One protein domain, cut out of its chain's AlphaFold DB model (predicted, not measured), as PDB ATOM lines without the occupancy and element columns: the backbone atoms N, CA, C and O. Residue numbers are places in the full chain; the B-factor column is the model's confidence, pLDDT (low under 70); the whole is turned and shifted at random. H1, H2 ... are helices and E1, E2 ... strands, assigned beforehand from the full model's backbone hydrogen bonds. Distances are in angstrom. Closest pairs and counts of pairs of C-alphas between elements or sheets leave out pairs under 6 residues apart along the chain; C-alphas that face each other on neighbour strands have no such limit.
ATOM      1  N   GLU A 132      22.912  12.069  35.677       90.69
ATOM      2  CA  GLU A 132      23.801  13.099  35.126       90.69
ATOM      3  C   GLU A 132      24.086  12.860  33.638       90.69
ATOM      4  O   GLU A 132      23.968  13.786  32.830       90.69
ATOM      5  N   GLU A 133      24.378  11.616  33.247       90.88
ATOM      6  CA  GLU A 133      24.536  11.241  31.841       90.88
ATOM      7  C   GLU A 133      23.243  11.471  31.053       90.88
ATOM      8  O   GLU A 133      23.288  12.012  29.947       90.88
ATOM      9  N   ALA A 134      22.082  11.133  31.627       92.12
ATOM     10  CA  ALA A 134      20.785  11.406  31.018       92.12
ATOM     11  C   ALA A 134      20.600  12.906  30.753       92.12
ATOM     12  O   ALA A 134      20.358  13.309  29.615       92.12
ATOM     13  N   VAL A 135      20.783  13.755  31.767       93.81
ATOM     14  CA  VAL A 135      20.676  15.217  31.631       93.81
ATOM     15  C   VAL A 135      21.622  15.745  30.549       93.81
ATOM     16  O   VAL A 135      21.221  16.584  29.734       93.81
ATOM     17  N   GLN A 136      22.856  15.240  30.490       94.31
ATOM     18  CA  GLN A 136      23.812  15.636  29.460       94.31
ATOM     19  C   GLN A 136      23.360  15.205  28.056       94.31
ATOM     20  O   GLN A 136      23.440  16.007  27.128       94.31
ATOM     21  N   LEU A 137      22.810  13.999  27.891       95.25
ATOM     22  CA  LEU A 137      22.245  13.529  26.622       95.25
ATOM     23  C   LEU A 137      21.086  14.419  26.139       95.25
ATOM     24  O   LEU A 137      21.036  14.800  24.968       95.25
ATOM     25  N   TYR A 138      20.189  14.817  27.045       95.56
ATOM     26  CA  TYR A 138      19.108  15.770  26.759       95.56
ATOM     27  C   TYR A 138      19.633  17.146  26.335       95.56
ATOM     28  O   TYR A 138      19.087  17.778  25.420       95.56
ATOM     29  N   ARG A 139      20.700  17.618  26.986       94.56
ATOM     30  CA  ARG A 139      21.368  18.878  26.645       94.56
ATOM     31  C   ARG A 139      22.019  18.810  25.265       94.56
ATOM     32  O   ARG A 139      21.817  19.715  24.458       94.56
ATOM     33  N   ASP A 140      22.747  17.737  24.985       95.12
ATOM     34  CA  ASP A 140      23.465  17.514  23.729       95.12
ATOM     35  C   ASP A 140      22.517  17.369  22.535       95.12
ATOM     36  O   ASP A 140      22.807  17.865  21.446       95.12
ATOM     37  N   ALA A 141      21.345  16.768  22.754       94.38
ATOM     38  CA  ALA A 141      20.264  16.706  21.774       94.38
ATOM     39  C   ALA A 141      19.537  18.053  21.570       94.38
ATOM     40  O   ALA A 141      18.668  18.162  20.705       94.38
ATOM     41  N   GLY A 142      19.871  19.089  22.350       93.50
ATOM     42  CA  GLY A 142      19.240  20.407  22.279       93.50
ATOM     43  C   GLY A 142      17.790  20.427  22.771       93.50
ATOM     44  O   GLY A 142      17.034  21.316  22.383       93.50
ATOM     45  N   LEU A 143      17.394  19.451  23.595       94.19
ATOM     46  CA  LEU A 143      16.026  19.329  24.106       94.19
ATOM     47  C   LEU A 143      15.804  20.133  25.391       94.19
ATOM     48  O   LEU A 143      14.670  20.501  25.680       94.19
ATOM     49  N   ILE A 144      16.867  20.449  26.137       93.69
ATOM     50  CA  ILE A 144      16.781  21.369  27.277       93.69
ATOM     51  C   ILE A 144      16.703  22.804  26.755       93.69
ATOM     52  O   ILE A 144      17.630  23.313  26.120       93.69
ATOM     53  N   ALA A 145      15.592  23.473  27.052       90.94
ATOM     54  CA  ALA A 145      15.368  24.854  26.676       90.94
ATOM     55  C   ALA A 145      16.366  25.790  27.389       90.94
ATOM     56  O   ALA A 145      16.661  25.612  28.575       90.94
ATOM     57  N   PRO A 146      16.859  26.841  26.706       87.88
ATOM     58  CA  PRO A 146      17.648  27.884  27.350       87.88
ATOM     59  C   PRO A 146      16.896  28.526  28.520       87.88
ATOM     60  O   PRO A 146      15.673  28.682  28.477       87.88
ATOM     61  N   LYS A 147      17.634  28.970  29.543       86.94
ATOM     62  CA  LYS A 147      17.061  29.610  30.735       86.94
ATOM     63  C   LYS A 147      16.111  30.753  30.349       86.94
ATOM     64  O   LYS A 147      16.476  31.635  29.576       86.94
ATOM     65  N   GLY A 148      14.897  30.735  30.906       84.50
ATOM     66  CA  GLY A 148      13.863  31.745  30.652       84.50
ATOM     67  C   GLY A 148      13.035  31.528  29.378       84.50
ATOM     68  O   GLY A 148      12.127  32.315  29.120       84.50
ATOM     69  N   LYS A 149      13.301  30.475  28.591       87.19
ATOM     70  CA  LYS A 149      12.447  30.073  27.464       87.19
ATOM     71  C   LYS A 149      11.462  28.982  27.879       87.19
ATOM     72  O   LYS A 149      11.749  28.176  28.759       87.19
ATOM     73  N   LYS A 150      10.301  28.955  27.218       85.69
ATOM     74  CA  LYS A 150       9.327  27.864  27.353       85.69
ATOM     75  C   LYS A 150       9.905  26.579  26.753       85.69
ATOM     76  O   LYS A 150      10.479  26.626  25.667       85.69
ATOM     77  N   GLY A 151       9.718  25.458  27.441       88.00
ATOM     78  CA  GLY A 151      10.152  24.132  27.006       88.00
ATOM     79  C   GLY A 151      10.602  23.272  28.183       88.00
ATOM     80  O   GLY A 151      10.442  23.663  29.340       88.00
ATOM     81  N   LEU A 152      11.175  22.109  27.874       93.31
ATOM     82  CA  LEU A 152      11.750  21.208  28.867       93.31
ATOM     83  C   LEU A 152      12.908  21.898  29.594       93.31
ATOM     84  O   LEU A 152      13.811  22.439  28.956       93.31
ATOM     85  N   THR A 153      12.903  21.864  30.923       93.56
ATOM     86  CA  THR A 153      14.014  22.385  31.727       93.56
ATOM     87  C   THR A 153      14.853  21.243  32.281       93.56
ATOM     88  O   THR A 153      14.362  20.131  32.449       93.56
ATOM     89  N   GLU A 154      16.111  21.518  32.626       93.75
ATOM     90  CA  GLU A 154      16.948  20.538  33.329       93.75
ATOM     91  C   GLU A 154      16.301  20.074  34.640       93.75
ATOM     92  O   GLU A 154      16.314  18.887  34.944       93.75
ATOM     93  N   LYS A 155      15.675  21.002  35.375       92.06
ATOM     94  CA  LYS A 155      14.925  20.674  36.587       92.06
ATOM     95  C   LYS A 155      13.804  19.675  36.293       92.06
ATOM     96  O   LYS A 155      13.653  18.719  37.034       92.06
ATOM     97  N   THR A 156      13.076  19.855  35.191       91.44
ATOM     98  CA  THR A 156      12.015  18.923  34.777       91.44
ATOM     99  C   THR A 156      12.552  17.515  34.546       91.44
ATOM    100  O   THR A 156      11.910  16.567  34.966       91.44
ATOM    101  N   VAL A 157      13.722  17.368  33.914       92.19
ATOM    102  CA  VAL A 157      14.344  16.048  33.700       92.19
ATOM    103  C   VAL A 157      14.787  15.431  35.029       92.19
ATOM    104  O   VAL A 157      14.570  14.251  35.252       92.19
ATOM    105  N   ARG A 158      15.386  16.225  35.923       92.25
ATOM    106  CA  ARG A 158      15.885  15.752  37.227       92.25
ATOM    107  C   ARG A 158      14.778  15.357  38.196       92.25
ATOM    108  O   ARG A 158      14.934  14.387  38.926       92.25
ATOM    109  N   ASP A 159      13.692  16.116  38.191       90.81
ATOM    110  CA  ASP A 159      12.543  15.911  39.070       90.81
ATOM    111  C   ASP A 159      11.500  14.977  38.431       90.81
ATOM    112  O   ASP A 159      10.410  14.803  38.978       90.81
ATOM    113  N   TRP A 160      11.793  14.411  37.254       89.88
ATOM    114  CA  TRP A 160      10.871  13.518  36.570       89.88
ATOM    115  C   TRP A 160      10.652  12.261  37.411       89.88
ATOM    116  O   TRP A 160      11.599  11.578  37.789       89.88
ATOM    117  N   ALA A 161       9.388  11.967  37.715       79.94
ATOM    118  CA  ALA A 161       9.029  10.847  38.581       79.94
ATOM    119  C   ALA A 161       9.124   9.480  37.879       79.94
ATOM    120  O   ALA A 161       9.119   8.452  38.550       79.94
ATOM    121  N   GLY A 162       9.161   9.467  36.542       81.19
ATOM    122  CA  GLY A 162       9.270   8.253  35.734       81.19
ATOM    123  C   GLY A 162      10.651   8.081  35.104       81.19
ATOM    124  O   GLY A 162      11.619   8.748  35.465       81.19
ATOM    125  N   SER A 163      10.722   7.224  34.087       84.12
ATOM    126  CA  SER A 163      11.936   7.093  33.284       84.12
ATOM    127  C   SER A 163      12.286   8.380  32.553       84.12
ATOM    128  O   SER A 163      11.444   8.969  31.871       84.12
ATOM    129  N   VAL A 164      13.565   8.744  32.576       90.75
ATOM    130  CA  VAL A 164      14.110   9.785  31.701       90.75
ATOM    131  C   VAL A 164      14.674   9.226  30.393       90.75
ATOM    132  O   VAL A 164      14.738   9.943  29.402       90.75
ATOM    133  N   LEU A 165      15.035   7.945  30.322       92.00
ATOM    134  CA  LEU A 165      15.663   7.345  29.142       92.00
ATOM    135  C   LEU A 165      14.993   6.021  28.776       92.00
ATOM    136  O   LEU A 165      14.712   5.193  29.634       92.00
ATOM    137  N   ALA A 166      14.812   5.789  27.483       90.81
ATOM    138  CA  ALA A 166      14.416   4.491  26.953       90.81
ATOM    139  C   ALA A 166      15.512   3.958  26.027       90.81
ATOM    140  O   ALA A 166      16.144   4.723  25.285       90.81
ATOM    141  N   LEU A 167      15.737   2.644  26.072       91.06
ATOM    142  CA  LEU A 167      16.690   1.955  25.209       91.06
ATOM    143  C   LEU A 167      15.968   1.096  24.183       91.06
ATOM    144  O   LEU A 167      15.080   0.317  24.509       91.06
ATOM    145  N   GLN A 168      16.411   1.196  22.935       90.25
ATOM    146  CA  GLN A 168      15.962   0.331  21.852       90.25
ATOM    147  C   GLN A 168      17.108  -0.595  21.469       90.25
ATOM    148  O   GLN A 168      18.123  -0.149  20.911       90.25
ATOM    149  N   LEU A 169      16.960  -1.880  21.791       91.31
ATOM    150  CA  LEU A 169      17.992  -2.871  21.520       91.31
ATOM    151  C   LEU A 169      18.132  -3.128  20.008       91.31
ATOM    152  O   LEU A 169      17.141  -3.163  19.270       91.31
ATOM    153  N   PRO A 170      19.366  -3.315  19.505       88.94
ATOM    154  CA  PRO A 170      19.586  -3.528  18.087       88.94
ATOM    155  C   PRO A 170      19.046  -4.884  17.649       88.94
ATOM    156  O   PRO A 170      19.555  -5.932  18.038       88.94
ATOM    157  N   ARG A 171      18.118  -4.868  16.690       87.00
ATOM    158  CA  ARG A 171      17.837  -6.052  15.865       87.00
ATOM    159  C   ARG A 171      18.978  -6.341  14.891       87.00
ATOM    160  O   ARG A 171      19.079  -7.430  14.370       87.00
ATOM    161  N   LYS A 172      19.860  -5.390  14.588       80.62
ATOM    162  CA  LYS A 172      21.045  -5.631  13.752       80.62
ATOM    163  C   LYS A 172      22.178  -4.722  14.199       80.62
ATOM    164  O   LYS A 172      21.944  -3.585  14.590       80.62
ATOM    165  N   GLY A 173      23.410  -5.209  14.078       84.62
ATOM    166  CA  GLY A 173      24.596  -4.444  14.448       84.62
ATOM    167  C   GLY A 173      24.868  -4.488  15.948       84.62
ATOM    168  O   GLY A 173      24.529  -5.467  16.611       84.62
ATOM    169  N   ARG A 174      25.556  -3.464  16.452       89.06
ATOM    170  CA  ARG A 174      26.090  -3.398  17.824       89.06
ATOM    171  C   ARG A 174      25.742  -2.084  18.524       89.06
ATOM    172  O   ARG A 174      26.464  -1.652  19.414       89.06
ATOM    173  N   VAL A 175      24.668  -1.437  18.079       92.62
ATOM    174  CA  VAL A 175      24.330  -0.075  18.489       92.62
ATOM    175  C   VAL A 175      22.939  -0.048  19.107       92.62
ATOM    176  O   VAL A 175      21.951  -0.273  18.415       92.62
ATOM    177  N   ILE A 176      22.863   0.243  20.401       92.88
ATOM    178  CA  ILE A 176      21.608   0.503  21.113       92.88
ATOM    179  C   ILE A 176      21.235   1.964  20.869       92.88
ATOM    180  O   ILE A 176      22.093   2.843  20.952       92.88
ATOM    181  N   THR A 177      19.972   2.250  20.557       93.62
ATOM    182  CA  THR A 177      19.506   3.641  20.433       93.62
ATOM    183  C   THR A 177      18.979   4.129  21.776       93.62
ATOM    184  O   THR A 177      18.226   3.413  22.427       93.62
ATOM    185  N   ILE A 178      19.367   5.346  22.171       93.94
ATOM    186  CA  ILE A 178      18.852   6.012  23.370       93.94
ATOM    187  C   ILE A 178      17.821   7.052  22.936       93.94
ATOM    188  O   ILE A 178      18.125   7.917  22.102       93.94
ATOM    189  N   THR A 179      16.626   6.999  23.514       93.75
ATOM    190  CA  THR A 179      15.551   7.971  23.281       93.75
ATOM    191  C   THR A 179      15.083   8.612  24.579       93.75
ATOM    192  O   THR A 179      15.187   8.029  25.654       93.75
ATOM    193  N   ALA A 180      14.551   9.822  24.461       93.62
ATOM    194  CA  ALA A 180      13.910  10.539  25.546       93.62
ATOM    195  C   ALA A 180      12.634   9.818  25.995       93.62
ATOM    196  O   ALA A 180      11.798   9.479  25.155       93.62
ATOM    197  N   SER A 181      12.489   9.618  27.306       91.75
ATOM    198  CA  SER A 181      11.308   8.980  27.908       91.75
ATOM    199  C   SER A 181      10.464   9.929  28.766       91.75
ATOM    200  O   SER A 181       9.399   9.539  29.232       91.75
ATOM    201  N   VAL A 182      10.901  11.180  28.939       90.88
ATOM    202  CA  VAL A 182      10.073  12.237  29.535       90.88
ATOM    203  C   VAL A 182       8.865  12.519  28.635       90.88
ATOM    204  O   VAL A 182       9.035  12.854  27.460       90.88
ATOM    205  N   GLU A 183       7.663  12.398  29.198       87.00
ATOM    206  CA  GLU A 183       6.391  12.551  28.477       87.00
ATOM    207  C   GLU A 183       5.954  14.014  28.348       87.00
ATOM    208  O   GLU A 183       5.266  14.373  27.395       87.00
ATOM    209  N   GLU A 184       6.397  14.886  29.259       85.06
ATOM    210  CA  GLU A 184       6.046  16.306  29.240       85.06
ATOM    211  C   GLU A 184       7.276  17.218  29.075       85.06
ATOM    212  O   GLU A 184       8.185  17.213  29.909       85.06
ATOM    213  N   PRO A 185       7.317  18.073  28.034       88.06
ATOM    214  CA  PRO A 185       6.300  18.251  26.994       88.06
ATOM    215  C   PRO A 185       6.328  17.127  25.942       88.06
ATOM    216  O   PRO A 185       7.408  16.720  25.523       88.06
ATOM    217  N   GLU A 186       5.165  16.740  25.404       87.69
ATOM    218  CA  GLU A 186       4.995  15.625  24.441       87.69
ATOM    219  C   GLU A 186       5.986  15.664  23.265       87.69
ATOM    220  O   GLU A 186       6.506  14.644  22.820       87.69
ATOM    221  N   SER A 187       6.341  16.867  22.804       88.88
ATOM    222  CA  SER A 187       7.323  17.093  21.731       88.88
ATOM    223  C   SER A 187       8.713  16.473  21.969       88.88
ATOM    224  O   SER A 187       9.501  16.363  21.024       88.88
ATOM    225  N   VAL A 188       9.032  16.127  23.219       92.19
ATOM    226  CA  VAL A 188      10.303  15.544  23.660       92.19
ATOM    227  C   VAL A 188      10.269  14.019  23.623       92.19
ATOM    228  O   VAL A 188      11.299  13.413  23.324       92.19
ATOM    229  N   TYR A 189       9.122  13.401  23.897       92.25
ATOM    230  CA  TYR A 189       9.009  11.952  24.012       92.25
ATOM    231  C   TYR A 189       9.458  11.246  22.723       92.25
ATOM    232  O   TYR A 189       9.176  11.685  21.603       92.25
ATOM    233  N   GLY A 190      10.229  10.167  22.869       91.94
ATOM    234  CA  GLY A 190      10.740   9.364  21.758       91.94
ATOM    235  C   GLY A 190      11.827  10.038  20.910       91.94
ATOM    236  O   GLY A 190      12.343   9.423  19.973       91.94
ATOM    237  N   LYS A 191      12.228  11.285  21.206       95.06
ATOM    238  CA  LYS A 191      13.331  11.937  20.487       95.06
ATOM    239  C   LYS A 191      14.636  11.199  20.750       95.06
ATOM    240  O   LYS A 191      14.966  10.878  21.887       95.06
ATOM    241  N   LYS A 192      15.409  10.952  19.691       95.56
ATOM    242  CA  LYS A 192      16.742  10.358  19.809       95.56
ATOM    243  C   LYS A 192      17.647  11.284  20.623       95.56
ATOM    244  O   LYS A 192      17.704  12.479  20.350       95.56
ATOM    245  N   LEU A 193      18.361  10.708  21.581       95.06
ATOM    246  CA  LEU A 193      19.298  11.398  22.469       95.06
ATOM    247  C   LEU A 193      20.754  11.009  22.205       95.06
ATOM    248  O   LEU A 193      21.675  11.798  22.420       95.06
ATOM    249  N   GLY A 194      20.960   9.795  21.703       95.31
ATOM    250  CA  GLY A 194      22.280   9.252  21.441       95.31
ATOM    251  C   GLY A 194      22.219   7.785  21.051       95.31
ATOM    252  O   GLY A 194      21.171   7.258  20.659       95.31
ATOM    253  N   THR A 195      23.363   7.130  21.151       95.38
ATOM    254  CA  THR A 195      23.523   5.698  20.928       95.38
ATOM    255  C   THR A 195      24.527   5.111  21.906       95.38
ATOM    256  O   THR A 195      25.392   5.820  22.406       95.38
ATOM    257  N   ILE A 196      24.456   3.804  22.126       94.06
ATOM    258  CA  ILE A 196      25.468   3.041  22.852       94.06
ATOM    259  C   ILE A 196      26.071   2.057  21.868       94.06
ATOM    260  O   ILE A 196      25.374   1.166  21.382       94.06
ATOM    261  N   GLU A 197      27.342   2.236  21.542       93.75
ATOM    262  CA  GLU A 197      28.074   1.325  20.673       93.75
ATOM    263  C   GLU A 197      28.832   0.304  21.514       93.75
ATOM    264  O   GLU A 197      29.486   0.643  22.499       93.75
ATOM    265  N   TYR A 198      28.749  -0.963  21.124       92.81
ATOM    266  CA  TYR A 198      29.540  -2.014  21.739       92.81
ATOM    267  C   TYR A 198      30.833  -2.261  20.950       92.81
ATOM    268  O   TYR A 198      30.829  -2.920  19.899       92.81
ATOM    269  N   VAL A 199      31.939  -1.745  21.482       91.50
ATOM    270  CA  VAL A 199      33.280  -1.752  20.882       91.50
ATOM    271  C   VAL A 199      34.308  -2.200  21.920       91.50
ATOM    272  O   VAL A 199      34.188  -1.888  23.100       91.50
ATOM    273  N   ASP A 200      35.289  -3.004  21.503       89.75
ATOM    274  CA  ASP A 200      36.350  -3.527  22.379       89.75
ATOM    275  C   ASP A 200      35.839  -4.152  23.688       89.75
ATOM    276  O   ASP A 200      36.434  -4.022  24.758       89.75
ATOM    277  N   SER A 201      34.724  -4.884  23.591       88.62
ATOM    278  CA  SER A 201      34.058  -5.560  24.715       88.62
ATOM    279  C   SER A 201      33.462  -4.620  25.770       88.62
ATOM    280  O   SER A 201      33.207  -5.055  26.892       88.62
ATOM    281  N   LYS A 202      33.243  -3.348  25.425       91.56
ATOM    282  CA  LYS A 202      32.681  -2.318  26.303       91.56
ATOM    283  C   LYS A 202      31.534  -1.596  25.612       91.56
ATOM    284  O   LYS A 202      31.512  -1.468  24.391       91.56
ATOM    285  N   PHE A 203      30.599  -1.098  26.406       93.62
ATOM    286  CA  PHE A 203      29.555  -0.202  25.929       93.62
ATOM    287  C   PHE A 203      30.042   1.243  26.038       93.62
ATOM    288  O   PHE A 203      30.449   1.694  27.108       93.62
ATOM    289  N   VAL A 204      30.018   1.962  24.920       93.81
ATOM    290  CA  VAL A 204      30.455   3.354  24.811       93.81
ATOM    291  C   VAL A 204      29.254   4.210  24.435       93.81
ATOM    292  O   VAL A 204      28.597   3.970  23.424       93.81
ATOM    293  N   VAL A 205      28.951   5.208  25.263       93.56
ATOM    294  CA  VAL A 205      27.844   6.140  25.029       93.56
ATOM    295  C   VAL A 205      28.302   7.253  24.086       93.56
ATOM    296  O   VAL A 205      29.319   7.905  24.315       93.56
ATOM    297  N   HIS A 206      27.516   7.500  23.044       94.50
ATOM    298  CA  HIS A 206      27.691   8.592  22.093       94.50
ATOM    299  C   HIS A 206      26.455   9.490  22.123       94.50
ATOM    300  O   HIS A 206      25.356   9.057  21.775       94.50
ATOM    301  N   SER A 207      26.627  10.747  22.528       94.44
ATOM    302  CA  SER A 207      25.551  11.737  22.493       94.44
ATOM    303  C   SER A 207      25.355  12.319  21.091       94.44
ATOM    304  O   SER A 207      26.204  12.178  20.208       94.44
ATOM    305  N   LEU A 208      24.231  13.007  20.876       93.25
ATOM    306  CA  LEU A 208      23.976  13.770  19.646       93.25
ATOM    307  C   LEU A 208      24.636  15.154  19.622       93.25
ATOM    308  O   LEU A 208      24.249  15.990  18.800       93.25
TER     309      LEU A 208
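AT A GLANCE: This is residues 132 to 208 of the 214 residues of an uncharacterized protein of Corallococcus sp. Z5C101001 (UniProt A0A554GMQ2). A strongly twisted, curled sheet of four strands, E1 to E4, has H1 packed over one face near the end where E3 begins and E4 ends; H2 and the loop of residues 141 to 153 lie beyond H1, at the other end of a rod from the E3-E4 turn. The 77 printed residues hold H1, H2, E1, E2, E3, E4 in that order, and the antiparallel sheet runs E1, E2, E3, E4. The class is mixed, helices and strands, with 38 residues, under half, in named elements. The whole is compact, radius of gyration of the C-alphas 13.1 A, spanning 42 by 18 by 18 A.

IN THESE COORDINATES: Find C-alpha 132 at (23.801, 13.099, 35.126); from there H1 runs 12.2 A to residue 140. H2 is residues 154 to 158, 6.3 A. Then come E1, residues 165 to 168, E2, 175 to 180, and E3, 192 to 199, 20.5 A long. E4, residues 202 to 207, 16.2 A, ends at C-alpha 207, (25.551, 11.737, 22.493).

HOW THE PARTS SIT: H1 is on the sheet at a height of 8.5 A, over E3 and slantwise to it at 56 degrees on the local plane; 2 of its C-alphas fall on E2, only just too few to lie over it. Their closest C-alphas, Leu 137 and Leu 193, are 5.5 A apart. H1 and H2 only just touch, with 3 pairs of C-alphas within 8 A, the closest Val 135 and Val 157 at 6.7 A. H2 is not on the sheet. The strands form a meander, each the antiparallel neighbour of the one before, in three hairpins: look for N 166 and O 179 at 2.9 A in E1 and E2, N 176 and O 196 at 2.8 A in E2 and E3, and N 197 and O 204 at 2.9 A in E3 and E4, each within hydrogen-bond range. In H1 and H2 every O i to N i+4 pair is within that range.

THE WHOLE: The C-alphas farthest apart, Gly 148 and Ser 201, are 42.8 A apart. The printed part has no cut. The links H1 to H2 and E2 to E3 are long. No printed residue has a pLDDT under 70.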